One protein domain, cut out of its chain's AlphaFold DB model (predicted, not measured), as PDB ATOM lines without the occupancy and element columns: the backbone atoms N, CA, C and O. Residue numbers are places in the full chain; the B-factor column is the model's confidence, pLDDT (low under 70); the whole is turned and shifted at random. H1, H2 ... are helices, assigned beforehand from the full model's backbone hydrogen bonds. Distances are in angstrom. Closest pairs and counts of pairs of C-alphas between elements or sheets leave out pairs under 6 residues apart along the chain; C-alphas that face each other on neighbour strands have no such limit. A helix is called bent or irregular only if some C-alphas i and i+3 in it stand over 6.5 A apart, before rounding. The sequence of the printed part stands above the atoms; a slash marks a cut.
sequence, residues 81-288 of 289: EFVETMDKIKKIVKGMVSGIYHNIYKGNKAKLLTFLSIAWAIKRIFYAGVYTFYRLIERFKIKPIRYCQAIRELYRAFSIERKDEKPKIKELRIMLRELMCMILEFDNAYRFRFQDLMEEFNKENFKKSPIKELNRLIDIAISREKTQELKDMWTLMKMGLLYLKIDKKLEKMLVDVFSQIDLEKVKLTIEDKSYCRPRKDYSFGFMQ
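Overview. This is residues 81 to 288 of the 289 residues of an uncharacterized protein of candidate division CPR3 bacterium (UniProt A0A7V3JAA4). Two long helices, H1 and H2, make a spread hairpin along one side of the domain, and two more helical hairpins, H3 with H4 and H7 with H8, cross it, H4 packing on H2 and H8 on H1. H9 and the short H6 cover the side away from H1 and H2, H5 joins H4 to H7 at one end, H10 lies outermost near H5, and residues 105 to 110 stick out. The 208 printed residues hold ten named helices, H1 to H10 in chain order, and no named strand: the class is all helix. The whole is compact, with a radius of gyration of the C-alphas of 17.4 A and spans of 52 by 43 by 39 A.

Arrangement. H2, residues 111 to 140, forms a hairpin with H1, residues 81 to 105, at a shallow tilt of 1 degrees; their closest C-alphas, Phe 82 and Phe 140, are 6.7 A apart. H2 has a kink of 55 degrees near residue 118 and is irregular, with C-alphas 136 and 139 7.0 A apart. With residues 127 to 137 alone it touches the hub H4, residues 167 to 186, at a steep tilt of 65 degrees; C-alphas Tyr 134 and Met 175 are closest, at 5.9 A. H4 forms a hairpin with H3, residues 149 to 159, C-alphas Ile 151 and Cys 181 closest at 5.8 A. H8, residues 228 to 246, touches H1 through C-alphas Leu 236 and Val 97, closest at 6.7 A, and forms a hairpin with H7, residues 210 to 224. H5, residues 188 to 199, touches H7, with C-alphas Leu 197 and Leu 217 closest at 6.5 A. H9, residues 248 to 260, touches H6, residues 203 to 208, with C-alphas Val 255 and Lys 207 closest at 6.1 A. H10, residues 270 to 276, is close to H5 but not clearly touching; C-alphas Cys 276 and Phe 192 are closest, at 7.3 A. O i to N i+4 pairs are all within hydrogen-bond range in H1, H3, H4, H6, H7, H9 and H10, against 19 of 26 in H2, 7 of 8 in H5 and 12 of 15 in H8.

Along the chain. H1 starts at C-alpha 81 (26.384, -29.878, 28.075) and is 36.0 A long; H2 is 40.6 A, H4 28.8 A, H8 28.7 A and H7 21.3 A. H10 ends at C-alpha 276 (42.586, -46.224, 34.293).

Size, cuts and confidence. The C-alphas of Ala 110 and Ile 270 are farthest apart, at 52.6 A. The printed part has no cut and no long link. Residues 277 to 288 hold no named element. Only residue 112 has a pLDDT under 70.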
ATOM      1  N   GLU A  81      26.730 -30.596  29.319       86.56
ATOM      2  CA  GLU A  81      26.384 -29.878  28.075       86.56
ATOM      3  C   GLU A  81      27.541 -29.881  27.069       86.56
ATOM      4  O   GLU A  81      27.342 -29.986  25.853       86.56
ATOM      5  N   PHE A  82      28.768 -29.751  27.580       88.62
ATOM      6  CA  PHE A  82      29.962 -29.825  26.760       88.62
ATOM      7  C   PHE A  82      30.173 -31.246  26.237       88.62
ATOM      8  O   PHE A  82      30.404 -31.412  25.042       88.62
ATOM      9  N   VAL A  83      30.039 -32.265  27.090       88.38
ATOM     10  CA  VAL A  83      30.185 -33.678  26.704       88.38
ATOM     11  C   VAL A  83      29.202 -34.053  25.590       88.38
ATOM     12  O   VAL A  83      29.620 -34.629  24.586       88.38
ATOM     13  N   GLU A  84      27.933 -33.656  25.691       89.56
ATOM     14  CA  GLU A  84      26.940 -33.870  24.628       89.56
ATOM     15  C   GLU A  84      27.287 -33.131  23.336       89.56
ATOM     16  O   GLU A  84      27.168 -33.675  22.234       89.56
ATOM     17  N   THR A  85      27.711 -31.868  23.453       90.88
ATOM     18  CA  THR A  85      28.132 -31.077  22.289       90.88
ATOM     19  C   THR A  85      29.313 -31.758  21.598       90.88
ATOM     20  O   THR A  85      29.341 -31.878  20.371       90.88
ATOM     21  N   MET A  86      30.262 -32.270  22.380       90.38
ATOM     22  CA  MET A  86      31.413 -32.998  21.874       90.38
ATOM     23  C   MET A  86      31.046 -34.335  21.249       90.38
ATOM     24  O   MET A  86      31.634 -34.695  20.231       90.38
ATOM     25  N   ASP A  87      30.091 -35.071  21.810       89.56
ATOM     26  CA  ASP A  87      29.579 -36.303  21.209       89.56
ATOM     27  C   ASP A  87      28.974 -36.043  19.820       89.56
ATOM     28  O   ASP A  87      29.334 -36.708  18.844       89.56
ATOM     29  N   LYS A  88      28.158 -34.991  19.686       92.19
ATOM     30  CA  LYS A  88      27.613 -34.556  18.388       92.19
ATOM     31  C   LYS A  88      28.726 -34.220  17.394       92.19
ATOM     32  O   LYS A  88      28.698 -34.702  16.260       92.19
ATOM     33  N   ILE A  89      29.736 -33.452  17.815       90.38
ATOM     34  CA  ILE A  89      30.899 -33.117  16.975       90.38
ATOM     35  C   ILE A  89      31.642 -34.390  16.542       90.38
ATOM     36  O   ILE A  89      31.912 -34.563  15.353       90.38
ATOM     37  N   LYS A  90      31.922 -35.313  17.471       87.25
ATOM     38  CA  LYS A  90      32.600 -36.590  17.193       87.25
ATOM     39  C   LYS A  90      31.835 -37.421  16.161       87.25
ATOM     40  O   LYS A  90      32.441 -37.901  15.204       87.25
ATOM     41  N   LYS A  91      30.508 -37.534  16.294       90.31
ATOM     42  CA  LYS A  91      29.643 -38.242  15.333       90.31
ATOM     43  C   LYS A  91      29.681 -37.608  13.938       90.31
ATOM     44  O   LYS A  91      29.827 -38.332  12.953       90.31
ATOM     45  N   ILE A  92      29.628 -36.276  13.846       91.38
ATOM     46  CA  ILE A  92      29.732 -35.545  12.570       91.38
ATOM     47  C   ILE A  92      31.093 -35.798  11.912       91.38
ATOM     48  O   ILE A  92      31.150 -36.172  10.741       91.38
ATOM     49  N   VAL A  93      32.189 -35.648  12.666       89.50
ATOM     50  CA  VAL A  93      33.550 -35.889  12.162       89.50
ATOM     51  C   VAL A  93      33.700 -37.334  11.694       89.50
ATOM     52  O   VAL A  93      34.167 -37.567  10.580       89.50
ATOM     53  N   LYS A  94      33.250 -38.309  12.492       88.69
ATOM     54  CA  LYS A  94      33.281 -39.731  12.130       88.69
ATOM     55  C   LYS A  94      32.523 -39.991  10.827       88.69
ATOM     56  O   LYS A  94      33.067 -40.646   9.941       88.69
ATOM     57  N   GLY A  95      31.313 -39.447  10.681       90.38
ATOM     58  CA  GLY A  95      30.508 -39.577   9.463       90.38
ATOM     59  C   GLY A  95      31.197 -38.985   8.230       90.38
ATOM     60  O   GLY A  95      31.303 -39.655   7.202       90.38
ATOM     61  N   MET A  96      31.749 -37.771   8.347       88.56
ATOM     62  CA  MET A  96      32.492 -37.119   7.262       88.56
ATOM     63  C   MET A  96      33.715 -37.938   6.837       88.56
ATOM     64  O   MET A  96      33.914 -38.202   5.651       88.56
ATOM     65  N   VAL A  97      34.532 -38.369   7.801       86.06
ATOM     66  CA  VAL A  97      35.776 -39.093   7.521       86.06
ATOM     67  C   VAL A  97      35.491 -40.501   6.987       86.06
ATOM     68  O   VAL A  97      36.144 -40.927   6.035       86.06
ATOM     69  N   SER A  98      34.487 -41.202   7.522       87.50
ATOM     70  CA  SER A  98      34.045 -42.509   7.016       87.50
ATOM     71  C   SER A  98      33.535 -42.419   5.572       87.50
ATOM     72  O   SER A  98      33.917 -43.237   4.731       87.50
ATOM     73  N   GLY A  99      32.758 -41.382   5.240       87.81
ATOM     74  CA  GLY A  99      32.301 -41.136   3.871       87.81
ATOM     75  C   GLY A  99      33.459 -40.902   2.895       87.81
ATOM     76  O   GLY A  99      33.475 -41.463   1.797       87.81
ATOM     77  N   ILE A 100      34.470 -40.126   3.299       83.81
ATOM     78  CA  ILE A 100      35.691 -39.925   2.503       83.81
ATOM     79  C   ILE A 100      36.441 -41.252   2.327       83.81
ATOM     80  O   ILE A 100      36.793 -41.613   1.205       83.81
ATOM     81  N   TYR A 101      36.638 -42.003   3.412       84.12
ATOM     82  CA  TYR A 101      37.338 -43.287   3.392       84.12
ATOM     83  C   TYR A 101      36.678 -44.284   2.438       84.12
ATOM     84  O   TYR A 101      37.351 -44.848   1.575       84.12
ATOM     85  N   HIS A 102      35.357 -44.463   2.529       85.00
ATOM     86  CA  HIS A 102      34.629 -45.368   1.641       85.00
ATOM     87  C   HIS A 102      34.744 -44.961   0.171       85.00
ATOM     88  O   HIS A 102      34.948 -45.830  -0.678       85.00
ATOM     89  N   ASN A 103      34.689 -43.663  -0.133       82.44
ATOM     90  CA  ASN A 103      34.845 -43.169  -1.499       82.44
ATOM     91  C   ASN A 103      36.255 -43.395  -2.067       82.44
ATOM     92  O   ASN A 103      36.382 -43.701  -3.254       82.44
ATOM     93  N   ILE A 104      37.297 -43.267  -1.239       79.19
ATOM     94  CA  ILE A 104      38.692 -43.477  -1.655       79.19
ATOM     95  C   ILE A 104      38.999 -44.969  -1.822       79.19
ATOM     96  O   ILE A 104      39.537 -45.369  -2.849       79.19
ATOM     97  N   TYR A 105      38.658 -45.796  -0.829       77.69
ATOM     98  CA  TYR A 105      39.101 -47.193  -0.782       77.69
ATOM     99  C   TYR A 105      38.227 -48.155  -1.586       77.69
ATOM    100  O   TYR A 105      38.748 -49.124  -2.132       77.69
ATOM    101  N   LYS A 106      36.912 -47.914  -1.676       79.06
ATOM    102  CA  LYS A 106      36.005 -48.757  -2.479       79.06
ATOM    103  C   LYS A 106      35.799 -48.223  -3.903       79.06
ATOM    104  O   LYS A 106      35.113 -48.853  -4.703       79.06
ATOM    105  N   GLY A 107      36.353 -47.053  -4.223       74.56
ATOM    106  CA  GLY A 107      36.223 -46.417  -5.531       74.56
ATOM    107  C   GLY A 107      37.190 -46.967  -6.584       74.56
ATOM    108  O   GLY A 107      38.250 -47.503  -6.275       74.56
ATOM    109  N   ASN A 108      36.846 -46.778  -7.861       81.38
ATOM    110  CA  ASN A 108      37.769 -46.991  -8.978       81.38
ATOM    111  C   ASN A 108      39.019 -46.104  -8.788       81.38
ATOM    112  O   ASN A 108      38.871 -44.913  -8.514       81.38
ATOM    113  N   LYS A 109      40.229 -46.652  -8.982       75.81
ATOM    114  CA  LYS A 109      41.516 -45.930  -8.878       75.81
ATOM    115  C   LYS A 109      41.555 -44.644  -9.717       75.81
ATOM    116  O   LYS A 109      42.252 -43.705  -9.347       75.81
ATOM    117  N   ALA A 110      40.756 -44.549 -10.784       77.50
ATOM    118  CA  ALA A 110      40.575 -43.319 -11.560       77.50
ATOM    119  C   ALA A 110      40.037 -42.129 -10.727       77.50
ATOM    120  O   ALA A 110      40.377 -40.981 -11.000       77.50
ATOM    121  N   LYS A 111      39.267 -42.380  -9.657       72.81
ATOM    122  CA  LYS A 111      38.797 -41.353  -8.706       72.81
ATOM    123  C   LYS A 111      39.913 -40.806  -7.807       72.81
ATOM    124  O   LYS A 111      39.720 -39.800  -7.136       72.81
ATOM    125  N   LEU A 112      41.095 -41.423  -7.800       69.69
ATOM    126  CA  LEU A 112      42.255 -40.876  -7.097       69.69
ATOM    127  C   LEU A 112      42.801 -39.623  -7.808       69.69
ATOM    128  O   LEU A 112      43.347 -38.742  -7.156       69.69
ATOM    129  N   LEU A 113      42.614 -39.492  -9.128       70.62
ATOM    130  CA  LEU A 113      43.046 -38.304  -9.879       70.62
ATOM    131  C   LEU A 113      42.199 -37.070  -9.546       70.62
ATOM    132  O   LEU A 113      42.736 -35.970  -9.428       70.62
ATOM    133  N   THR A 114      40.897 -37.242  -9.289       71.19
ATOM    134  CA  THR A 114      40.048 -36.142  -8.801       71.19
ATOM    135  C   THR A 114      40.400 -35.729  -7.367       71.19
ATOM    136  O   THR A 114      40.060 -34.622  -6.946       71.19
ATOM    137  N   PHE A 115      41.155 -36.556  -6.631       71.94
ATOM    138  CA  PHE A 115      41.594 -36.260  -5.268       71.94
ATOM    139  C   PHE A 115      42.536 -35.050  -5.181       71.94
ATOM    140  O   PHE A 115      42.505 -34.331  -4.186       71.94
ATOM    141  N   LEU A 116      43.333 -34.765  -6.218       71.25
ATOM    142  CA  LEU A 116      44.210 -33.584  -6.232       71.25
ATOM    143  C   LEU A 116      43.406 -32.276  -6.181       71.25
ATOM    144  O   LEU A 116      43.730 -31.379  -5.401       71.25
ATOM    145  N   SER A 117      42.311 -32.193  -6.936       76.56
ATOM    146  CA  SER A 117      41.374 -31.064  -6.868       76.56
ATOM    147  C   SER A 117      40.660 -31.011  -5.513       76.56
ATOM    148  O   SER A 117      40.430 -29.936  -4.958       76.56
ATOM    149  N   ILE A 118      40.372 -32.181  -4.934       81.19
ATOM    150  CA  ILE A 118      39.771 -32.304  -3.604       81.19
ATOM    151  C   ILE A 118      40.747 -31.866  -2.505       81.19
ATOM    152  O   ILE A 118      40.292 -31.308  -1.517       81.19
ATOM    153  N   ALA A 119      42.068 -32.010  -2.650       80.88
ATOM    154  CA  ALA A 119      43.035 -31.611  -1.619       80.88
ATOM    155  C   ALA A 119      42.927 -30.121  -1.237       80.88
ATOM    156  O   ALA A 119      42.978 -29.764  -0.055       80.88
ATOM    157  N   TRP A 120      42.697 -29.244  -2.221       83.19
ATOM    158  CA  TRP A 120      42.430 -27.824  -1.972       83.19
ATOM    159  C   TRP A 120      41.101 -27.597  -1.246       83.19
ATOM    160  O   TRP A 120      41.025 -26.768  -0.335       83.19
ATOM    161  N   ALA A 121      40.063 -28.354  -1.611       87.94
ATOM    162  CA  ALA A 121      38.779 -28.325  -0.920       87.94
ATOM    163  C   ALA A 121      38.898 -28.861   0.516       87.94
ATOM    164  O   ALA A 121      38.374 -28.231   1.426       87.94
ATOM    165  N   ILE A 122      39.661 -29.938   0.746       86.69
ATOM    166  CA  ILE A 122      39.939 -30.516   2.069       86.69
ATOM    167  C   ILE A 122      40.558 -29.460   2.969       86.69
ATOM    168  O   ILE A 122      40.123 -29.315   4.105       86.69
ATOM    169  N   LYS A 123      41.518 -28.673   2.466       89.25
ATOM    170  CA  LYS A 123      42.075 -27.564   3.240       89.25
ATOM    171  C   LYS A 123      40.988 -26.571   3.648       89.25
ATOM    172  O   LYS A 123      40.876 -26.242   4.821       89.25
ATOM    173  N   ARG A 124      40.151 -26.104   2.718       90.94
ATOM    174  CA  ARG A 124      39.060 -25.165   3.054       90.94
ATOM    175  C   ARG A 124      38.071 -25.765   4.059       90.94
ATOM    176  O   ARG A 124      37.736 -25.096   5.030       90.94
ATOM    177  N   ILE A 125      37.670 -27.018   3.856       90.94
ATOM    178  CA  ILE A 125      36.767 -27.766   4.739       90.94
ATOM    179  C   ILE A 125      37.384 -27.926   6.128       90.94
ATOM    180  O   ILE A 125      36.699 -27.707   7.117       90.94
ATOM    181  N   PHE A 126      38.676 -28.245   6.221       92.69
ATOM    182  CA  PHE A 126      39.380 -28.377   7.494       92.69
ATOM    183  C   PHE A 126      39.370 -27.063   8.276       92.69
ATOM    184  O   PHE A 126      38.962 -27.050   9.431       92.69
ATOM    185  N   TYR A 127      39.761 -25.948   7.650       94.19
ATOM    186  CA  TYR A 127      39.767 -24.645   8.324       94.19
ATOM    187  C   TYR A 127      38.348 -24.214   8.723       94.19
ATOM    188  O   TYR A 127      38.149 -23.750   9.843       94.19
ATOM    189  N   ALA A 128      37.357 -24.413   7.846       95.19
ATOM    190  CA  ALA A 128      35.956 -24.129   8.153       95.19
ATOM    191  C   ALA A 128      35.425 -25.007   9.296       95.19
ATOM    192  O   ALA A 128      34.722 -24.508  10.172       95.19
ATOM    193  N   GLY A 129      35.786 -26.291   9.322       94.69
ATOM    194  CA  GLY A 129      35.424 -27.227  10.383       94.69
ATOM    195  C   GLY A 129      36.047 -26.840  11.720       94.69
ATOM    196  O   GLY A 129      35.332 -26.741  12.710       94.69
ATOM    197  N   VAL A 130      37.348 -26.524  11.739       95.62
ATOM    198  CA  VAL A 130      38.047 -26.018  12.933       95.62
ATOM    199  C   VAL A 130      37.383 -24.744  13.448       95.62
ATOM    200  O   VAL A 130      37.059 -24.676  14.629       95.62
ATOM    201  N   TYR A 131      37.117 -23.768  12.578       96.88
ATOM    202  CA  TYR A 131      36.427 -22.534  12.960       96.88
ATOM    203  C   TYR A 131      35.020 -22.802  13.512       96.88
ATOM    204  O   TYR A 131      34.657 -22.295  14.570       96.88
ATOM    205  N   THR A 132      34.238 -23.645  12.834       95.50
ATOM    206  CA  THR A 132      32.872 -23.996  13.256       95.50
ATOM    207  C   THR A 132      32.882 -24.668  14.624       95.50
ATOM    208  O   THR A 132      32.146 -24.255  15.517       95.50
ATOM    209  N   PHE A 133      33.749 -25.661  14.830       95.12
ATOM    210  CA  PHE A 133      33.863 -26.339  16.118       95.12
ATOM    211  C   PHE A 133      34.358 -25.398  17.205       95.12
ATOM    212  O   PHE A 133      33.794 -25.401  18.294       95.12
ATOM    213  N   TYR A 134      35.344 -24.551  16.903       95.88
ATOM    214  CA  TYR A 134      35.821 -23.529  17.828       95.88
ATOM    215  C   TYR A 134      34.672 -22.630  18.304       95.88
ATOM    216  O   TYR A 134      34.501 -22.444  19.503       95.88
ATOM    217  N   ARG A 135      33.823 -22.145  17.389       95.69
ATOM    218  CA  ARG A 135      32.654 -21.321  17.737       95.69
ATOM    219  C   ARG A 135      31.625 -22.069  18.584       95.69
ATOM    220  O   ARG A 135      31.034 -21.468  19.475       95.69
ATOM    221  N   LEU A 136      31.429 -23.368  18.346       93.38
ATOM    222  CA  LEU A 136      30.535 -24.200  19.161       93.38
ATOM    223  C   LEU A 136      31.064 -24.398  20.587       93.38
ATOM    224  O   LEU A 136      30.276 -24.393  21.535       93.38
ATOM    225  N   ILE A 137      32.381 -24.565  20.742       93.00
ATOM    226  CA  ILE A 137      32.999 -24.797  22.053       93.00
ATOM    227  C   ILE A 137      33.346 -23.516  22.812       93.00
ATOM    228  O   ILE A 137      33.597 -23.572  24.011       93.00
ATOM    229  N   GLU A 138      33.355 -22.361  22.148       93.00
ATOM    230  CA  GLU A 138      33.815 -21.095  22.726       93.00
ATOM    231  C   GLU A 138      33.058 -20.704  24.000       93.00
ATOM    232  O   GLU A 138      33.667 -20.230  24.956       93.00
ATOM    233  N   ARG A 139      31.753 -20.982  24.063       90.56
ATOM    234  CA  ARG A 139      30.924 -20.736  25.258       90.56
ATOM    235  C   ARG A 139      31.274 -21.613  26.465       90.56
ATOM    236  O   ARG A 139      30.782 -21.375  27.563       90.56
ATOM    237  N   PHE A 140      32.058 -22.663  26.248       91.56
ATOM    238  CA  PHE A 140      32.443 -23.634  27.263       91.56
ATOM    239  C   PHE A 140      33.873 -23.446  27.754       91.56
ATOM    240  O   PHE A 140      34.306 -24.198  28.621       91.56
ATOM    241  N   LYS A 141      34.604 -22.459  27.221       92.88
ATOM    242  CA  LYS A 141      35.971 -22.168  27.644       92.88
ATOM    243  C   LYS A 141      36.048 -21.979  29.155       92.88
ATOM    244  O   LYS A 141      35.200 -21.328  29.770       92.88
ATOM    245  N   ILE A 142      37.100 -22.554  29.717       94.31
ATOM    246  CA  ILE A 142      37.463 -22.403  31.117       94.31
ATOM    247  C   ILE A 142      38.794 -21.674  31.204       94.31
ATOM    248  O   ILE A 142      39.623 -21.739  30.294       94.31
ATOM    249  N   LYS A 143      39.016 -21.011  32.338       96.06
ATOM    250  CA  LYS A 143      40.275 -20.312  32.596       96.06
ATOM    251  C   LYS A 143      41.452 -21.293  32.484       96.06
ATOM    252  O   LYS A 143      41.364 -22.376  33.063       96.06
ATOM    253  N   PRO A 144      42.591 -20.913  31.873       97.31
ATOM    254  CA  PRO A 144      43.713 -21.831  31.668       97.31
ATOM    255  C   PRO A 144      44.241 -22.495  32.944       97.31
ATOM    256  O   PRO A 144      44.662 -23.646  32.910       97.31
ATOM    257  N   ILE A 145      44.179 -21.808  34.090       97.44
ATOM    258  CA  ILE A 145      44.579 -22.374  35.387       97.44
ATOM    259  C   ILE A 145      43.708 -23.569  35.811       97.44
ATOM    260  O   ILE A 145      44.158 -24.387  36.602       97.44
ATOM    261  N   ARG A 146      42.483 -23.700  35.290       96.81
ATOM    262  CA  ARG A 146      41.528 -24.763  35.644       96.81
ATOM    263  C   ARG A 146      41.715 -26.052  34.855       96.81
ATOM    264  O   ARG A 146      41.170 -27.066  35.267       96.81
ATOM    265  N   TYR A 147      42.508 -26.043  33.787       97.62
ATOM    266  CA  TYR A 147      42.896 -27.279  33.111       97.62
ATOM    267  C   TYR A 147      43.741 -28.164  34.032       97.62
ATOM    268  O   TYR A 147      44.555 -27.673  34.827       97.62
ATOM    269  N   CYS A 148      43.612 -29.481  33.890       97.25
ATOM    270  CA  CYS A 148      44.507 -30.402  34.577       97.25
ATOM    271  C   CYS A 148      45.965 -30.195  34.109       97.25
ATOM    272  O   CYS A 148      46.235 -29.553  33.090       97.25
ATOM    273  N   GLN A 149      46.938 -30.702  34.871       97.88
ATOM    274  CA  GLN A 149      48.362 -30.431  34.628       97.88
ATOM    275  C   GLN A 149      48.808 -30.758  33.191       97.88
ATOM    276  O   GLN A 149      49.435 -29.917  32.542       97.88
ATOM    277  N   ALA A 150      48.430 -31.931  32.676       98.19
ATOM    278  CA  ALA A 150      48.776 -32.358  31.323       98.19
ATOM    279  C   ALA A 150      48.226 -31.397  30.254       98.19
ATOM    280  O   ALA A 150      48.916 -31.055  29.292       98.19
ATOM    281  N   ILE A 151      46.996 -30.916  30.441       98.25
ATOM    282  CA  ILE A 151      46.334 -30.029  29.484       98.25
ATOM    283  C   ILE A 151      46.834 -28.591  29.603       98.25
ATOM    284  O   ILE A 151      46.979 -27.916  28.587       98.25
ATOM    285  N   ARG A 152      47.222 -28.130  30.796       98.25
ATOM    286  CA  ARG A 152      47.932 -26.849  30.946       98.25
ATOM    287  C   ARG A 152      49.267 -26.834  30.241       98.25
ATOM    288  O   ARG A 152      49.614 -25.823  29.640       98.25
ATOM    289  N   GLU A 153      50.006 -27.931  30.307       98.62
ATOM    290  CA  GLU A 153      51.278 -28.037  29.607       98.62
ATOM    291  C   GLU A 153      51.075 -27.976  28.084       98.62
ATOM    292  O   GLU A 153      51.772 -27.229  27.392       98.62
ATOM    293  N   LEU A 154      50.044 -28.653  27.570       98.50
ATOM    294  CA  LEU A 154      49.632 -28.529  26.173       98.50
ATOM    295  C   LEU A 154      49.232 -27.083  25.825       98.50
ATOM    296  O   LEU A 154      49.730 -26.517  24.848       98.50
ATOM    297  N   TYR A 155      48.386 -26.457  26.646       98.56
ATOM    298  CA  TYR A 155      47.953 -25.068  26.483       98.56
ATOM    299  C   TYR A 155      49.148 -24.109  26.449       98.56
ATOM    300  O   TYR A 155      49.219 -23.234  25.579       98.56
ATOM    301  N   ARG A 156      50.113 -24.284  27.361       98.62
ATOM    302  CA  ARG A 156      51.354 -23.505  27.440       98.62
ATOM    303  C   ARG A 156      52.163 -23.646  26.156       98.62
ATOM    304  O   ARG A 156      52.497 -22.628  25.555       98.62
ATOM    305  N   ALA A 157      52.433 -24.873  25.708       98.56
ATOM    306  CA  ALA A 157      53.210 -25.139  24.496       98.56
ATOM    307  C   ALA A 157      52.562 -24.525  23.243       98.56
ATOM    308  O   ALA A 157      53.233 -23.916  22.400       98.56
ATOM    309  N   PHE A 158      51.232 -24.609  23.150       98.44
ATOM    310  CA  PHE A 158      50.488 -23.920  22.107       98.44
ATOM    311  C   PHE A 158      50.614 -22.405  22.223       98.44
ATOM    312  O   PHE A 158      50.742 -21.767  21.190       98.44
ATOM    313  N   SER A 159      50.610 -21.826  23.424       98.38
ATOM    314  CA  SER A 159      50.529 -20.374  23.655       98.38
ATOM    315  C   SER A 159      51.831 -19.597  23.450       98.38
ATOM    316  O   SER A 159      51.774 -18.373  23.383       98.38
ATOM    317  N   ILE A 160      52.975 -20.270  23.295       98.25
ATOM    318  CA  ILE A 160      54.271 -19.619  23.037       98.25
ATOM    319  C   ILE A 160      54.176 -18.682  21.818       98.25
ATOM    320  O   ILE A 160      53.660 -19.052  20.759       98.25
ATOM    321  N   GLU A 161      54.658 -17.448  21.951       96.94
ATOM    322  CA  GLU A 161      54.659 -16.496  20.840       96.94
ATOM    323  C   GLU A 161      55.762 -16.799  19.825       96.94
ATOM    324  O   GLU A 161      56.859 -17.239  20.166       96.94
ATOM    325  N   ARG A 162      55.459 -16.563  18.546       96.19
ATOM    326  CA  ARG A 162      56.324 -16.895  17.410       96.19
ATOM    327  C   ARG A 162      56.477 -15.652  16.541       96.19
ATOM    328  O   ARG A 162      55.495 -15.197  15.960       96.19
ATOM    329  N   LYS A 163      57.696 -15.105  16.469       94.38
ATOM    330  CA  LYS A 163      57.981 -13.807  15.821       94.38
ATOM    331  C   LYS A 163      57.570 -13.767  14.342       94.38
ATOM    332  O   LYS A 163      56.970 -12.794  13.909       94.38
ATOM    333  N   ASP A 164      57.807 -14.852  13.607       94.75
ATOM    334  CA  ASP A 164      57.569 -14.919  12.154       94.75
ATOM    335  C   ASP A 164      56.234 -15.591  11.778       94.75
ATOM    336  O   ASP A 164      56.021 -16.031  10.641       94.75
ATOM    337  N   GLU A 165      55.323 -15.742  12.741       96.62
ATOM    338  CA  GLU A 165      54.059 -16.429  12.511       96.62
ATOM    339  C   GLU A 165      53.045 -15.520  11.811       96.62
ATOM    340  O   GLU A 165      52.642 -14.470  12.308       96.62
ATOM    341  N   LYS A 166      52.579 -15.955  10.636       96.94
ATOM    342  CA  LYS A 166      51.540 -15.236   9.890       96.94
ATOM    343  C   LYS A 166      50.232 -15.192  10.696       96.94
ATOM    344  O   LYS A 166      49.855 -16.231  11.244       96.94
ATOM    345  N   PRO A 167      49.454 -14.090  10.652       97.38
ATOM    346  CA  PRO A 167      48.220 -13.947  11.434       97.38
ATOM    347  C   PRO A 167      47.237 -15.117  11.287       97.38
ATOM    348  O   PRO A 167      46.764 -15.650  12.282       97.38
ATOM    349  N   LYS A 168      47.015 -15.604  10.057       95.75
ATOM    350  CA  LYS A 168      46.127 -16.756   9.795       95.75
ATOM    351  C   LYS A 168      46.598 -18.062  10.451       95.75
ATOM    352  O   LYS A 168      45.780 -18.912  10.781       95.75
ATOM    353  N   ILE A 169      47.911 -18.253  10.596       96.12
ATOM    354  CA  ILE A 169      48.474 -19.436  11.263       96.12
ATOM    355  C   ILE A 169      48.370 -19.277  12.780       96.12
ATOM    356  O   ILE A 169      47.970 -20.227  13.442       96.12
ATOM    357  N   LYS A 170      48.627 -18.072  13.308       97.50
ATOM    358  CA  LYS A 170      48.402 -17.741  14.724       97.50
ATOM    359  C   LYS A 170      46.949 -17.997  15.133       97.50
ATOM    360  O   LYS A 170      46.703 -18.637  16.149       97.50
ATOM    361  N   GLU A 171      45.996 -17.550  14.319       97.69
ATOM    362  CA  GLU A 171      44.563 -17.776  14.539       97.69
ATOM    363  C   GLU A 171      44.219 -19.273  14.536       97.69
ATOM    364  O   GLU A 171      43.622 -19.770  15.490       97.69
ATOM    365  N   LEU A 172      44.668 -20.018  13.517       97.25
ATOM    366  CA  LEU A 172      44.482 -21.471  13.462       97.25
ATOM    367  C   LEU A 172      45.074 -22.167  14.694       97.25
ATOM    368  O   LEU A 172      44.431 -23.041  15.270       97.25
ATOM    369  N   ARG A 173      46.283 -21.777  15.106       98.00
ATOM    370  CA  ARG A 173      46.969 -22.328  16.276       98.00
ATOM    371  C   ARG A 173      46.165 -22.110  17.552       98.00
ATOM    372  O   ARG A 173      46.050 -23.036  18.348       98.00
ATOM    373  N   ILE A 174      45.602 -20.915  17.740       97.88
ATOM    374  CA  ILE A 174      44.742 -20.597  18.886       97.88
ATOM    375  C   ILE A 174      43.473 -21.454  18.849       97.88
ATOM    376  O   ILE A 174      43.143 -22.078  19.850       97.88
ATOM    377  N   MET A 175      42.794 -21.560  17.703       97.88
ATOM    378  CA  MET A 175      41.591 -22.396  17.596       97.88
ATOM    379  C   MET A 175      41.885 -23.871  17.893       97.88
ATOM    380  O   MET A 175      41.138 -24.514  18.628       97.88
ATOM    381  N   LEU A 176      42.994 -24.403  17.366       97.56
ATOM    382  CA  LEU A 176      43.428 -25.774  17.634       97.56
ATOM    383  C   LEU A 176      43.810 -25.981  19.102       97.56
ATOM    384  O   LEU A 176      43.443 -27.012  19.658       97.56
ATOM    385  N   ARG A 177      44.480 -25.009  19.739       98.00
ATOM    386  CA  ARG A 177      44.766 -25.031  21.182       98.00
ATOM    387  C   ARG A 177      43.483 -25.232  21.974       98.00
ATOM    388  O   ARG A 177      43.406 -26.173  22.755       98.00
ATOM    389  N   GLU A 178      42.499 -24.361  21.764       97.06
ATOM    390  CA  GLU A 178      41.236 -24.402  22.507       97.06
ATOM    391  C   GLU A 178      40.499 -25.719  22.258       97.06
ATOM    392  O   GLU A 178      40.100 -26.383  23.207       97.06
ATOM    393  N   LEU A 179      40.388 -26.153  20.998       96.31
ATOM    394  CA  LEU A 179      39.730 -27.415  20.657       96.31
ATOM    395  C   LEU A 179      40.401 -28.613  21.323       96.31
ATOM    396  O   LEU A 179      39.722 -29.411  21.962       96.31
ATOM    397  N   MET A 180      41.722 -28.742  21.202       96.81
ATOM    398  CA  MET A 180      42.449 -29.872  21.778       96.81
ATOM    399  C   MET A 180      42.380 -29.865  23.305       96.81
ATOM    400  O   MET A 180      42.113 -30.910  23.894       96.81
ATOM    401  N   CYS A 181      42.577 -28.707  23.943       97.31
ATOM    402  CA  CYS A 181      42.528 -28.609  25.400       97.31
ATOM    403  C   CYS A 181      41.132 -28.934  25.928       97.31
ATOM    404  O   CYS A 181      41.003 -29.710  26.864       97.31
ATOM    405  N   MET A 182      40.083 -28.415  25.293       95.12
ATOM    406  CA  MET A 182      38.704 -28.667  25.703       95.12
ATOM    407  C   MET A 182      38.285 -30.127  25.484       95.12
ATOM    408  O   MET A 182      37.672 -30.722  26.366       95.12
ATOM    409  N   ILE A 183      38.650 -30.737  24.350       94.69
ATOM    410  CA  ILE A 183      38.385 -32.163  24.102       94.69
ATOM    411  C   ILE A 183      39.032 -33.016  25.188       94.69
ATOM    412  O   ILE A 183      38.371 -33.860  25.783       94.69
ATOM    413  N   LEU A 184      40.320 -32.796  25.445       96.38
ATOM    414  CA  LEU A 184      41.060 -33.621  26.385       96.38
ATOM    415  C   LEU A 184      40.700 -33.316  27.843       96.38
ATOM    416  O   LEU A 184      40.763 -34.215  28.662       96.38
ATOM    417  N   GLU A 185      40.315 -32.093  28.200       95.94
ATOM    418  CA  GLU A 185      39.941 -31.772  29.581       95.94
ATOM    419  C   GLU A 185      38.649 -32.476  30.002       95.94
ATOM    420  O   GLU A 185      38.584 -33.051  31.087       95.94
ATOM    421  N   PHE A 186      37.633 -32.441  29.139       93.69
ATOM    422  CA  PHE A 186      36.288 -32.901  29.483       93.69
ATOM    423  C   PHE A 186      35.970 -34.320  28.997       93.69
ATOM    424  O   PHE A 186      34.960 -34.884  29.414       93.69
ATOM    425  N   ASP A 187      36.800 -34.909  28.132       94.00
ATOM    426  CA  ASP A 187      36.663 -36.300  27.705       94.00
ATOM    427  C   ASP A 187      37.838 -37.149  28.200       94.00
ATOM    428  O   ASP A 187      38.867 -37.330  27.540       94.00
ATOM    429  N   ASN A 188      37.656 -37.717  29.389       94.12
ATOM    430  CA  ASN A 188      38.694 -38.473  30.084       94.12
ATOM    431  C   ASN A 188      39.114 -39.740  29.337       94.12
ATOM    432  O   ASN A 188      40.268 -40.159  29.434       94.12
ATOM    433  N   ALA A 189      38.219 -40.324  28.532       93.56
ATOM    434  CA  ALA A 189      38.562 -41.468  27.700       93.56
ATOM    435  C   ALA A 189      39.640 -41.097  26.670       93.56
ATOM    436  O   ALA A 189      40.565 -41.882  26.447       93.56
ATOM    437  N   TYR A 190      39.557 -39.904  26.077       95.19
ATOM    438  CA  TYR A 190      40.583 -39.396  25.165       95.19
ATOM    439  C   TYR A 190      41.795 -38.848  25.918       95.19
ATOM    440  O   TYR A 190      42.920 -39.071  25.472       95.19
ATOM    441  N   ARG A 191      41.597 -38.198  27.073       97.19
ATOM    442  CA  ARG A 191      42.692 -37.694  27.914       97.19
ATOM    443  C   ARG A 191      43.659 -38.792  28.319       97.19
ATOM    444  O   ARG A 191      44.852 -38.672  28.061       97.19
ATOM    445  N   PHE A 192      43.150 -39.878  28.898       97.81
ATOM    446  CA  PHE A 192      43.998 -40.954  29.401       97.81
ATOM    447  C   PHE A 192      44.756 -41.659  28.274       97.81
ATOM    448  O   PHE A 192      45.935 -41.956  28.431       97.81
ATOM    449  N   ARG A 193      44.122 -41.850  27.109       98.00
ATOM    450  CA  ARG A 193      44.794 -42.374  25.906       98.00
ATOM    451  C   ARG A 193      45.875 -41.425  25.403       98.00
ATOM    452  O   ARG A 193      46.955 -41.870  25.042       98.00
ATOM    453  N   PHE A 194      45.602 -40.121  25.385       98.12
ATOM    454  CA  PHE A 194      46.599 -39.122  25.022       98.12
ATOM    455  C   PHE A 194      47.804 -39.185  25.966       98.12
ATOM    456  O   PHE A 194      48.921 -39.336  25.486       98.12
ATOM    457  N   GLN A 195      47.596 -39.146  27.284       98.38
ATOM    458  CA  GLN A 195      48.685 -39.208  28.267       98.38
ATOM    459  C   GLN A 195      49.498 -40.510  28.146       98.38
ATOM    460  O   GLN A 195      50.726 -40.457  28.119       98.38
ATOM    461  N   ASP A 196      48.831 -41.657  27.979       98.50
ATOM    462  CA  ASP A 196      49.465 -42.968  27.767       98.50
ATOM    463  C   ASP A 196      50.290 -43.032  26.467       98.50
ATOM    464  O   ASP A 196      51.385 -43.589  26.445       98.50
ATOM    465  N   LEU A 197      49.818 -42.416  25.378       98.31
ATOM    466  CA  LEU A 197      50.579 -42.319  24.127       98.31
ATOM    467  C   LEU A 197      51.749 -41.334  24.226       98.31
ATOM    468  O   LEU A 197      52.776 -41.539  23.579       98.31
ATOM    469  N   MET A 198      51.618 -40.275  25.025       98.06
ATOM    470  CA  MET A 198      52.696 -39.312  25.244       98.06
ATOM    471  C   MET A 198      53.859 -39.909  26.049       98.06
ATOM    472  O   MET A 198      54.987 -39.450  25.883       98.06
ATOM    473  N   GLU A 199      53.631 -40.966  26.840       97.25
ATOM    474  CA  GLU A 199      54.714 -41.759  27.450       97.25
ATOM    475  C   GLU A 199      55.557 -42.506  26.406       97.25
ATOM    476  O   GLU A 199      56.748 -42.730  26.616       97.25
ATOM    477  N   GLU A 200      54.962 -42.850  25.262       98.12
ATOM    478  CA  GLU A 200      55.649 -43.511  24.151       98.12
ATOM    479  C   GLU A 200      56.250 -42.512  23.152       98.12
ATOM    480  O   GLU A 200      56.953 -42.923  22.230       98.12
ATOM    481  N   PHE A 201      55.965 -41.213  23.278       98.44
ATOM    482  CA  PHE A 201      56.319 -40.194  22.291       98.44
ATOM    483  C   PHE A 201      57.823 -39.914  22.232       98.44
ATOM    484  O   PHE A 201      58.446 -39.529  23.221       98.44
ATOM    485  N   ASN A 202      58.411 -40.005  21.037       98.44
ATOM    486  CA  ASN A 202      59.816 -39.691  20.816       98.44
ATOM    487  C   ASN A 202      59.968 -38.337  20.104       98.44
ATOM    488  O   ASN A 202      59.800 -38.229  18.886       98.44
ATOM    489  N   LYS A 203      60.355 -37.301  20.863       98.12
ATOM    490  CA  LYS A 203      60.557 -35.933  20.347       98.12
ATOM    491  C   LYS A 203      61.539 -35.861  19.181       98.12
ATOM    492  O   LYS A 203      61.308 -35.112  18.236       98.12
ATOM    493  N   GLU A 204      62.630 -36.616  19.237       98.12
ATOM    494  CA  GLU A 204      63.676 -36.563  18.214       98.12
ATOM    495  C   GLU A 204      63.208 -37.203  16.903       98.12
ATOM    496  O   GLU A 204      63.424 -36.649  15.823       98.12
ATOM    497  N   ASN A 205      62.474 -38.315  16.986       98.38
ATOM    498  CA  ASN A 205      61.808 -38.905  15.827       98.38
ATOM    499  C   ASN A 205      60.738 -37.969  15.266       98.38
ATOM    500  O   ASN A 205      60.647 -37.822  14.047       98.38
ATOM    501  N   PHE A 206      59.971 -37.302  16.133       98.00
ATOM    502  CA  PHE A 206      58.940 -36.360  15.714       98.00
ATOM    503  C   PHE A 206      59.525 -35.165  14.958       98.00
ATOM    504  O   PHE A 206      59.018 -34.822  13.898       98.00
ATOM    505  N   LYS A 207      60.626 -34.572  15.437       97.50
ATOM    506  CA  LYS A 207      61.322 -33.476  14.737       97.50
ATOM    507  C   LYS A 207      61.831 -33.896  13.357       97.50
ATOM    508  O   LYS A 207      61.756 -33.112  12.415       97.50
ATOM    509  N   LYS A 208      62.354 -35.123  13.231       98.00
ATOM    510  CA  LYS A 208      62.916 -35.651  11.974       98.00
ATOM    511  C   LYS A 208      61.841 -36.073  10.975       98.00
ATOM    512  O   LYS A 208      61.971 -35.824   9.780       98.00
ATOM    513  N   SER A 209      60.811 -36.774  11.440       97.62
ATOM    514  CA  SER A 209      59.754 -37.331  10.596       97.62
ATOM    515  C   SER A 209      58.416 -37.348  11.347       97.62
ATOM    516  O   SER A 209      57.991 -38.398  11.844       97.62
ATOM    517  N   PRO A 210      57.714 -36.199  11.398       97.19
ATOM    518  CA  PRO A 210      56.528 -36.028  12.239       97.19
ATOM    519  C   PRO A 210      55.434 -37.038  11.895       97.19
ATOM    520  O   PRO A 210      54.875 -37.696  12.763       97.19
ATOM    521  N   ILE A 211      55.177 -37.234  10.600       97.06
ATOM    522  CA  ILE A 211      54.148 -38.162  10.119       97.06
ATOM    523  C   ILE A 211      54.476 -39.620  10.457       97.06
ATOM    524  O   ILE A 211      53.568 -40.380  10.789       97.06
ATOM    525  N   LYS A 212      55.750 -40.029  10.364       97.69
ATOM    526  CA  LYS A 212      56.155 -41.405  10.684       97.69
ATOM    527  C   LYS A 212      55.960 -41.683  12.169       97.69
ATOM    528  O   LYS A 212      55.434 -42.734  12.522       97.69
ATOM    529  N   GLU A 213      56.337 -40.727  13.013       98.19
ATOM    530  CA  GLU A 213      56.162 -40.833  14.456       98.19
ATOM    531  C   GLU A 213      54.678 -40.830  14.854       98.19
ATOM    532  O   GLU A 213      54.257 -41.707  15.603       98.19
ATOM    533  N   LEU A 214      53.845 -39.948  14.285       97.56
ATOM    534  CA  LEU A 214      52.393 -39.992  14.521       97.56
ATOM    535  C   LEU A 214      51.778 -41.314  14.075       97.56
ATOM    536  O   LEU A 214      50.948 -41.866  14.788       97.56
ATOM    537  N   ASN A 215      52.176 -41.840  12.912       97.69
ATOM    538  CA  ASN A 215      51.667 -43.127  12.454       97.69
ATOM    539  C   ASN A 215      52.033 -44.250  13.436       97.69
ATOM    540  O   ASN A 215      51.169 -45.057  13.757       97.69
ATOM    541  N   ARG A 216      53.268 -44.256  13.961       98.38
ATOM    542  CA  ARG A 216      53.704 -45.213  14.989       98.38
ATOM    543  C   ARG A 216      52.844 -45.119  16.253       98.38
ATOM    544  O   ARG A 216      52.431 -46.147  16.775       98.38
ATOM    545  N   LEU A 217      52.545 -43.912  16.733       98.44
ATOM    546  CA  LEU A 217      51.679 -43.726  17.906       98.44
ATOM    547  C   LEU A 217      50.244 -44.189  17.643       98.44
ATOM    548  O   LEU A 217      49.635 -44.803  18.512       98.44
ATOM    549  N   ILE A 218      49.708 -43.937  16.446       97.88
ATOM    550  CA  ILE A 218      48.384 -44.441  16.058       97.88
ATOM    551  C   ILE A 218      48.390 -45.974  15.993       97.88
ATOM    552  O   ILE A 218      47.431 -46.597  16.441       97.88
ATOM    553  N   ASP A 219      49.457 -46.597  15.484       98.19
ATOM    554  CA  ASP A 219      49.609 -48.058  15.491       98.19
ATOM    555  C   ASP A 219      49.596 -48.618  16.922       98.19
ATOM    556  O   ASP A 219      48.895 -49.597  17.195       98.19
ATOM    557  N   ILE A 220      50.281 -47.951  17.858       98.19
ATOM    558  CA  ILE A 220      50.223 -48.293  19.286       98.19
ATOM    559  C   ILE A 220      48.790 -48.150  19.808       98.19
ATOM    560  O   ILE A 220      48.269 -49.096  20.398       98.19
ATOM    561  N   ALA A 221      48.117 -47.025  19.541       97.81
ATOM    562  CA  ALA A 221      46.739 -46.797  19.973       97.81
ATOM    563  C   ALA A 221      45.793 -47.904  19.478       97.81
ATOM    564  O   ALA A 221      45.077 -48.493  20.283       97.81
ATOM    565  N   ILE A 222      45.855 -48.256  18.188       97.56
ATOM    566  CA  ILE A 222      45.059 -49.337  17.580       97.56
ATOM    567  C   ILE A 222      45.318 -50.673  18.276       97.56
ATOM    568  O   ILE A 222      44.377 -51.430  18.515       97.56
ATOM    569  N   SER A 223      46.579 -50.976  18.596       97.81
ATOM    570  CA  SER A 223      46.939 -52.231  19.262       97.81
ATOM    571  C   SER A 223      46.409 -52.314  20.702       97.81
ATOM    572  O   SER A 223      46.102 -53.408  21.177       97.81
ATOM    573  N   ARG A 224      46.262 -51.163  21.377       97.75
ATOM    574  CA  ARG A 224      45.754 -51.048  22.753       97.75
ATOM    575  C   ARG A 224      44.223 -51.005  22.841       97.75
ATOM    576  O   ARG A 224      43.678 -51.390  23.873       97.75
ATOM    577  N   GLU A 225      43.512 -50.578  21.795       97.69
ATOM    578  CA  GLU A 225      42.041 -50.603  21.786       97.69
ATOM    579  C   GLU A 225      41.485 -52.031  21.757       97.69
ATOM    580  O   GLU A 225      41.955 -52.885  20.999       97.69
ATOM    581  N   LYS A 226      40.404 -52.285  22.504       95.94
ATOM    582  CA  LYS A 226      39.699 -53.579  22.441       95.94
ATOM    583  C   LYS A 226      38.510 -53.571  21.487       95.94
ATOM    584  O   LYS A 226      38.227 -54.584  20.855       95.94
ATOM    585  N   THR A 227      37.839 -52.432  21.333       94.56
ATOM    586  CA  THR A 227      36.663 -52.306  20.461       94.56
ATOM    587  C   THR A 227      37.065 -52.046  19.011       94.56
ATOM    588  O   THR A 227      37.850 -51.132  18.748       94.56
ATOM    589  N   GLN A 228      36.479 -52.784  18.064       93.25
ATOM    590  CA  GLN A 228      36.747 -52.589  16.634       93.25
ATOM    591  C   GLN A 228      36.371 -51.180  16.154       93.25
ATOM    592  O   GLN A 228      37.108 -50.583  15.379       93.25
ATOM    593  N   GLU A 229      35.287 -50.605  16.678       90.06
ATOM    594  CA  GLU A 229      34.834 -49.263  16.300       90.06
ATOM    595  C   GLU A 229      35.905 -48.182  16.534       90.06
ATOM    596  O   GLU A 229      36.150 -47.343  15.663       90.06
ATOM    597  N   LEU A 230      36.572 -48.210  17.692       91.88
ATOM    598  CA  LEU A 230      37.655 -47.270  17.985       91.88
ATOM    599  C   LEU A 230      38.894 -47.558  17.132       91.88
ATOM    600  O   LEU A 230      39.530 -46.617  16.664       91.88
ATOM    601  N   LYS A 231      39.216 -48.830  16.848       94.31
ATOM    602  CA  LYS A 231      40.303 -49.183  15.911       94.31
ATOM    603  C   LYS A 231      40.058 -48.616  14.517       94.31
ATOM    604  O   LYS A 231      40.981 -48.077  13.900       94.31
ATOM    605  N   ASP A 232      38.822 -48.694  14.037       90.81
ATOM    606  CA  ASP A 232      38.427 -48.118  12.756       90.81
ATOM    607  C   ASP A 232      38.583 -46.595  12.793       90.81
ATOM    608  O   ASP A 232      39.182 -46.015  11.891       90.81
ATOM    609  N   MET A 233      38.147 -45.939  13.872       90.75
ATOM    610  CA  MET A 233      38.337 -44.497  14.063       90.75
ATOM    611  C   MET A 233      39.821 -44.092  14.050       90.75
ATOM    612  O   MET A 233      40.193 -43.147  13.351       90.75
ATOM    613  N   TRP A 234      40.696 -44.812  14.752       93.75
ATOM    614  CA  TRP A 234      42.142 -44.563  14.715       93.75
ATOM    615  C   TRP A 234      42.738 -44.801  13.324       93.75
ATOM    616  O   TRP A 234      43.594 -44.042  12.864       93.75
ATOM    617  N   THR A 235      42.245 -45.807  12.603       91.56
ATOM    618  CA  THR A 235      42.635 -46.061  11.210       91.56
ATOM    619  C   THR A 235      42.231 -44.895  10.309       91.56
ATOM    620  O   THR A 235      43.029 -44.435   9.492       91.56
ATOM    621  N   LEU A 236      41.033 -44.341  10.506       89.44
ATOM    622  CA  LEU A 236      40.578 -43.134   9.821       89.44
ATOM    623  C   LEU A 236      41.464 -41.918  10.141       89.44
ATOM    624  O   LEU A 236      41.762 -41.129   9.241       89.44
ATOM    625  N   MET A 237      41.969 -41.785  11.373       89.69
ATOM    626  CA  MET A 237      42.916 -40.718  11.733       89.69
ATOM    627  C   MET A 237      44.235 -40.790  10.948       89.69
ATOM    628  O   MET A 237      44.836 -39.743  10.690       89.69
ATOM    629  N   LYS A 238      44.655 -41.969  10.461       91.12
ATOM    630  CA  LYS A 238      45.813 -42.075   9.552       91.12
ATOM    631  C   LYS A 238      45.598 -41.335   8.233       91.12
ATOM    632  O   LYS A 238      46.557 -40.808   7.673       91.12
ATOM    633  N   MET A 239      44.357 -41.213   7.752       85.38
ATOM    634  CA  MET A 239      44.071 -40.356   6.594       85.38
ATOM    635  C   MET A 239      44.329 -38.879   6.906       85.38
ATOM    636  O   MET A 239      44.804 -38.142   6.045       85.38
ATOM    637  N   GLY A 240      44.094 -38.449   8.150       86.31
ATOM    638  CA  GLY A 240      44.466 -37.113   8.620       86.31
ATOM    639  C   GLY A 240      45.973 -36.847   8.510       86.31
ATOM    640  O   GLY A 240      46.384 -35.733   8.189       86.31
ATOM    641  N   LEU A 241      46.812 -37.879   8.658       91.31
ATOM    642  CA  LEU A 241      48.257 -37.752   8.444       91.31
ATOM    643  C   LEU A 241      48.617 -37.468   6.981       91.31
ATOM    644  O   LEU A 241      49.606 -36.784   6.717       91.31
ATOM    645  N   LEU A 242      47.817 -37.946   6.019       85.56
ATOM    646  CA  LEU A 242      47.995 -37.582   4.609       85.56
ATOM    647  C   LEU A 242      47.752 -36.087   4.400       85.56
ATOM    648  O   LEU A 242      48.489 -35.451   3.653       85.56
ATOM    649  N   TYR A 243      46.775 -35.505   5.098       87.06
ATOM    650  CA  TYR A 243      46.549 -34.063   5.050       87.06
ATOM    651  C   TYR A 243      47.731 -33.272   5.630       87.06
ATOM    652  O   TYR A 243      48.148 -32.283   5.027       87.06
ATOM    653  N   LEU A 244      48.351 -33.741   6.721       91.06
ATOM    654  CA  LEU A 244      49.577 -33.123   7.249       91.06
ATOM    655  C   LEU A 244      50.733 -33.148   6.240       91.06
ATOM    656  O   LEU A 244      51.477 -32.175   6.157       91.06
ATOM    657  N   LYS A 245      50.848 -34.199   5.410       90.25
ATOM    658  CA  LYS A 245      51.838 -34.222   4.314       90.25
ATOM    659  C   LYS A 245      51.627 -33.086   3.309       90.25
ATOM    660  O   LYS A 245      52.605 -32.620   2.728       90.25
ATOM    661  N   ILE A 246      50.377 -32.675   3.094       90.62
ATOM    662  CA  ILE A 246      49.992 -31.639   2.129       90.62
ATOM    663  C   ILE A 246      50.162 -30.242   2.745       90.62
ATOM    664  O   ILE A 246      50.748 -29.359   2.119       90.62
ATOM    665  N   ASP A 247      49.695 -30.019   3.979       93.31
ATOM    666  CA  ASP A 247      49.816 -28.723   4.657       93.31
ATOM    667  C   ASP A 247      51.090 -28.628   5.514       93.31
ATOM    668  O   ASP A 247      51.061 -28.693   6.743       93.31
ATOM    669  N   LYS A 248      52.227 -28.384   4.851       94.88
ATOM    670  CA  LYS A 248      53.538 -28.219   5.506       94.88
ATOM    671  C   LYS A 248      53.593 -27.112   6.559       94.88
ATOM    672  O   LYS A 248      54.437 -27.161   7.451       94.88
ATOM    673  N   LYS A 249      52.708 -26.112   6.483       95.56
ATOM    674  CA  LYS A 249      52.638 -25.048   7.497       95.56
ATOM    675  C   LYS A 249      52.033 -25.582   8.787       95.56
ATOM    676  O   LYS A 249      52.568 -25.308   9.856       95.56
ATOM    677  N   LEU A 250      50.955 -26.356   8.666       95.44
ATOM    678  CA  LEU A 250      50.339 -27.037   9.798       95.44
ATOM    679  C   LEU A 250      51.301 -28.068  10.402       95.44
ATOM    680  O   LEU A 250      51.479 -28.079  11.614       95.44
ATOM    681  N   GLU A 251      51.981 -28.863   9.569       96.38
ATOM    682  CA  GLU A 251      53.023 -29.798  10.023       96.38
ATOM    683  C   GLU A 251      54.102 -29.071  10.840       96.38
ATOM    684  O   GLU A 251      54.338 -29.431  11.989       96.38
ATOM    685  N   LYS A 252      54.700 -27.997  10.298       96.88
ATOM    686  CA  LYS A 252      55.731 -27.214  10.999       96.88
ATOM    687  C   LYS A 252      55.223 -26.629  12.320       96.88
ATOM    688  O   LYS A 252      55.948 -26.654  13.308       96.88
ATOM    689  N   MET A 253      53.991 -26.117  12.343       97.56
ATOM    690  CA  MET A 253      53.367 -25.592  13.558       97.56
ATOM    691  C   MET A 253      53.214 -26.685  14.626       97.56
ATOM    692  O   MET A 253      53.544 -26.446  15.783       97.56
ATOM    693  N   LEU A 254      52.763 -27.888  14.253       97.19
ATOM    694  CA  LEU A 254      52.647 -29.012  15.186       97.19
ATOM    695  C   LEU A 254      54.017 -29.492  15.679       97.19
ATOM    696  O   LEU A 254      54.173 -29.725  16.873       97.19
ATOM    697  N   VAL A 255      55.018 -29.589  14.794       97.94
ATOM    698  CA  VAL A 255      56.411 -29.900  15.171       97.94
ATOM    699  C   VAL A 255      56.920 -28.936  16.222       97.94
ATOM    700  O   VAL A 255      57.456 -29.367  17.242       97.94
ATOM    701  N   ASP A 256      56.727 -27.647  15.983       97.62
ATOM    702  CA  ASP A 256      57.150 -26.615  16.908       97.62
ATOM    703  C   ASP A 256      56.427 -26.746  18.259       97.62
ATOM    704  O   ASP A 256      57.090 -26.866  19.282       97.62
ATOM    705  N   VAL A 257      55.093 -26.849  18.274       98.00
ATOM    706  CA  VAL A 257      54.311 -27.015  19.514       98.00
ATOM    707  C   VAL A 257      54.745 -28.250  20.312       98.00
ATOM    708  O   VAL A 257      55.093 -28.129  21.484       98.00
ATOM    709  N   PHE A 258      54.758 -29.436  19.701       98.06
ATOM    710  CA  PHE A 258      55.061 -30.681  20.417       98.06
ATOM    711  C   PHE A 258      56.536 -30.797  20.821       98.06
ATOM    712  O   PHE A 258      56.853 -31.492  21.785       98.06
ATOM    713  N   SER A 259      57.444 -30.082  20.149       97.31
ATOM    714  CA  SER A 259      58.837 -29.977  20.600       97.31
ATOM    715  C   SER A 259      58.961 -29.216  21.922       97.31
ATOM    716  O   SER A 259      59.882 -29.493  22.693       97.31
ATOM    717  N   GLN A 260      58.034 -28.292  22.193       98.19
ATOM    718  CA  GLN A 260      58.027 -27.469  23.401       98.19
ATOM    719  C   GLN A 260      57.345 -28.145  24.594       98.19
ATOM    720  O   GLN A 260      57.593 -27.712  25.713       98.19
ATOM    721  N   ILE A 261      56.516 -29.175  24.386       98.31
ATOM    722  CA  ILE A 261      55.791 -29.875  25.463       98.31
ATOM    723  C   ILE A 261      56.769 -30.542  26.429       98.31
ATOM    724  O   ILE A 261      57.626 -31.315  26.009       98.31
ATOM    725  N   ASP A 262      56.616 -30.310  27.723       98.50
ATOM    726  CA  ASP A 262      57.290 -31.061  28.780       98.50
ATOM    727  C   ASP A 262      56.585 -32.408  29.014       98.50
ATOM    728  O   ASP A 262      55.478 -32.459  29.548       98.50
ATOM    729  N   LEU A 263      57.213 -33.509  28.584       98.19
ATOM    730  CA  LEU A 263      56.586 -34.834  28.627       98.19
ATOM    731  C   LEU A 263      56.350 -35.322  30.049       98.19
ATOM    732  O   LEU A 263      55.356 -36.002  30.275       98.19
ATOM    733  N   GLU A 264      57.203 -34.946  31.003       98.31
ATOM    734  CA  GLU A 264      57.059 -35.373  32.397       98.31
ATOM    735  C   GLU A 264      55.765 -34.839  33.018       98.31
ATOM    736  O   GLU A 264      55.106 -35.538  33.782       98.31
ATOM    737  N   LYS A 265      55.336 -33.636  32.618       98.19
ATOM    738  CA  LYS A 265      54.088 -33.018  33.088       98.19
ATOM    739  C   LYS A 265      52.829 -33.576  32.426       98.19
ATOM    740  O   LYS A 265      51.729 -33.287  32.893       98.19
ATOM    741  N   VAL A 266      52.974 -34.321  31.330       98.12
ATOM    742  CA  VAL A 266      51.852 -34.885  30.565       98.12
ATOM    743  C   VAL A 266      51.571 -36.342  30.943       98.12
ATOM    744  O   VAL A 266      50.474 -36.828  30.676       98.12
ATOM    745  N   LYS A 267      52.513 -37.034  31.598       97.19
ATOM    746  CA  LYS A 267      52.351 -38.438  32.009       97.19
ATOM    747  C   LYS A 267      51.130 -38.661  32.897       97.19
ATOM    748  O   LYS A 267      50.624 -37.740  33.544       97.19
ATOM    749  N   LEU A 268      50.680 -39.912  32.945       97.69
ATOM    750  CA  LEU A 268      49.635 -40.329  33.871       97.69
ATOM    751  C   LEU A 268      50.150 -40.245  35.310       97.69
ATOM    752  O   LEU A 268      51.171 -40.847  35.660       97.69
ATOM    753  N   THR A 269      49.409 -39.534  36.154       97.12
ATOM    754  CA  THR A 269      49.666 -39.500  37.598       97.12
ATOM    755  C   THR A 269      49.181 -40.776  38.288       97.12
ATOM    756  O   THR A 269      48.590 -41.652  37.651       97.12
ATOM    757  N   ILE A 270      49.471 -40.936  39.581       97.19
ATOM    758  CA  ILE A 270      49.054 -42.129  40.339       97.19
ATOM    759  C   ILE A 270      47.524 -42.194  40.394       97.19
ATOM    760  O   ILE A 270      46.929 -43.252  40.191       97.19
ATOM    761  N   GLU A 271      46.902 -41.037  40.573       96.88
ATOM    762  CA  GLU A 271      45.463 -40.833  40.597       96.88
ATOM    763  C   GLU A 271      44.857 -41.212  39.243       96.88
ATOM    764  O   GLU A 271      43.953 -42.044  39.184       96.88
ATOM    765  N   ASP A 272      45.418 -40.701  38.137       97.44
ATOM    766  CA  ASP A 272      44.965 -41.060  36.785       97.44
ATOM    767  C   ASP A 272      45.074 -42.576  36.542       97.44
ATOM    768  O   ASP A 272      44.152 -43.191  36.003       97.44
ATOM    769  N   LYS A 273      46.175 -43.209  36.976       97.31
ATOM    770  CA  LYS A 273      46.370 -44.664  36.860       97.31
ATOM    771  C   LYS A 273      45.329 -45.446  37.656       97.31
ATOM    772  O   LYS A 273      44.864 -46.470  37.158       97.31
ATOM    773  N   SER A 274      44.936 -44.968  38.839       96.56
ATOM    774  CA  SER A 274      43.859 -45.580  39.627       96.56
ATOM    775  C   SER A 274      42.548 -45.619  38.833       96.56
ATOM    776  O   SER A 274      41.949 -46.683  38.691       96.56
ATOM    777  N   TYR A 275      42.185 -44.509  38.180       95.69
ATOM    778  CA  TYR A 275      40.998 -44.433  37.318       95.69
ATOM    779  C   TYR A 275      41.128 -45.195  35.991       95.69
ATOM    780  O   TYR A 275      40.118 -45.594  35.411       95.69
ATOM    781  N   CYS A 276      42.346 -45.425  35.497       96.44
ATOM    782  CA  CYS A 276      42.586 -46.224  34.293       96.44
ATOM    783  C   CYS A 276      42.460 -47.736  34.541       96.44
ATOM    784  O   CYS A 276      41.944 -48.439  33.675       96.44
ATOM    785  N   ARG A 277      42.889 -48.244  35.707       95.62
ATOM    786  CA  ARG A 277      42.873 -49.682  36.056       95.62
ATOM    787  C   ARG A 277      41.522 -50.392  35.863       95.62
ATOM    788  O   ARG A 277      41.528 -51.479  35.289       95.62
ATOM    789  N   PRO A 278      40.368 -49.847  36.302       93.75
ATOM    790  CA  PRO A 278      39.087 -50.528  36.120       93.75
ATOM    791  C   PRO A 278      38.584 -50.495  34.667       93.75
ATOM    792  O   PRO A 278      37.638 -51.211  34.328       93.75
ATOM    793  N   ARG A 279      39.185 -49.681  33.786       93.25
ATOM    794  CA  ARG A 279      38.729 -49.529  32.400       93.25
ATOM    795  C   ARG A 279      39.095 -50.766  31.584       93.25
ATOM    796  O   ARG A 279      40.257 -51.144  31.460       93.25
ATOM    797  N   LYS A 280      38.084 -51.395  30.984       94.19
ATOM    798  CA  LYS A 280      38.253 -52.614  30.177       94.19
ATOM    799  C   LYS A 280      38.368 -52.339  28.680       94.19
ATOM    800  O   LYS A 280      38.751 -53.256  27.965       94.19
ATOM    801  N   ASP A 281      38.062 -51.132  28.213       93.94
ATOM    802  CA  ASP A 281      38.016 -50.740  26.794       93.94
ATOM    803  C   ASP A 281      39.403 -50.531  26.160       93.94
ATOM    804  O   ASP A 281      39.539 -50.654  24.942       93.94
ATOM    805  N   TYR A 282      40.427 -50.263  26.976       97.12
ATOM    806  CA  TYR A 282      41.769 -49.896  26.524       97.12
ATOM    807  C   TYR A 282      42.868 -50.564  27.360       97.12
ATOM    808  O   TYR A 282      42.795 -50.599  28.587       97.12
ATOM    809  N   SER A 283      43.897 -51.088  26.701       97.56
ATOM    810  CA  SER A 283      45.048 -51.739  27.338       97.56
ATOM    811  C   SER A 283      46.206 -50.753  27.515       97.56
ATOM    812  O   SER A 283      47.089 -50.680  26.663       97.56
ATOM    813  N   PHE A 284      46.209 -49.996  28.614       97.69
ATOM    814  CA  PHE A 284      47.251 -49.004  28.920       97.69
ATOM    815  C   PHE A 284      48.659 -49.610  29.016       97.69
ATOM    816  O   PHE A 284      48.840 -50.708  29.551       97.69
ATOM    817  N   GLY A 285      49.669 -48.873  28.543       95.94
ATOM    818  CA  GLY A 285      51.056 -49.338  28.469       95.94
ATOM    819  C   GLY A 285      51.686 -49.610  29.832       95.94
ATOM    820  O   GLY A 285      52.451 -50.562  29.983       95.94
ATOM    821  N   PHE A 286      51.322 -48.832  30.854       95.38
ATOM    822  CA  PHE A 286      51.837 -49.020  32.214       95.38
ATOM    823  C   PHE A 286      51.341 -50.308  32.895       95.38
ATOM    824  O   PHE A 286      51.900 -50.684  33.916       95.38
ATOM    825  N   MET A 287      50.301 -50.968  32.370       93.38
ATOM    826  CA  MET A 287      49.805 -52.247  32.903       93.38
ATOM    827  C   MET A 287      50.542 -53.463  32.322       93.38
ATOM    828  O   MET A 287      50.294 -54.583  32.755       93.38
ATOM    829  N   GLN A 288      51.390 -53.258  31.310       87.62
ATOM    830  CA  GLN A 288      52.123 -54.322  30.610       87.62
ATOM    831  C   GLN A 288      53.583 -54.451  31.071       87.62
ATOM    832  O   GLN A 288      54.274 -55.364  30.621       87.62
TER     833      GLN A 288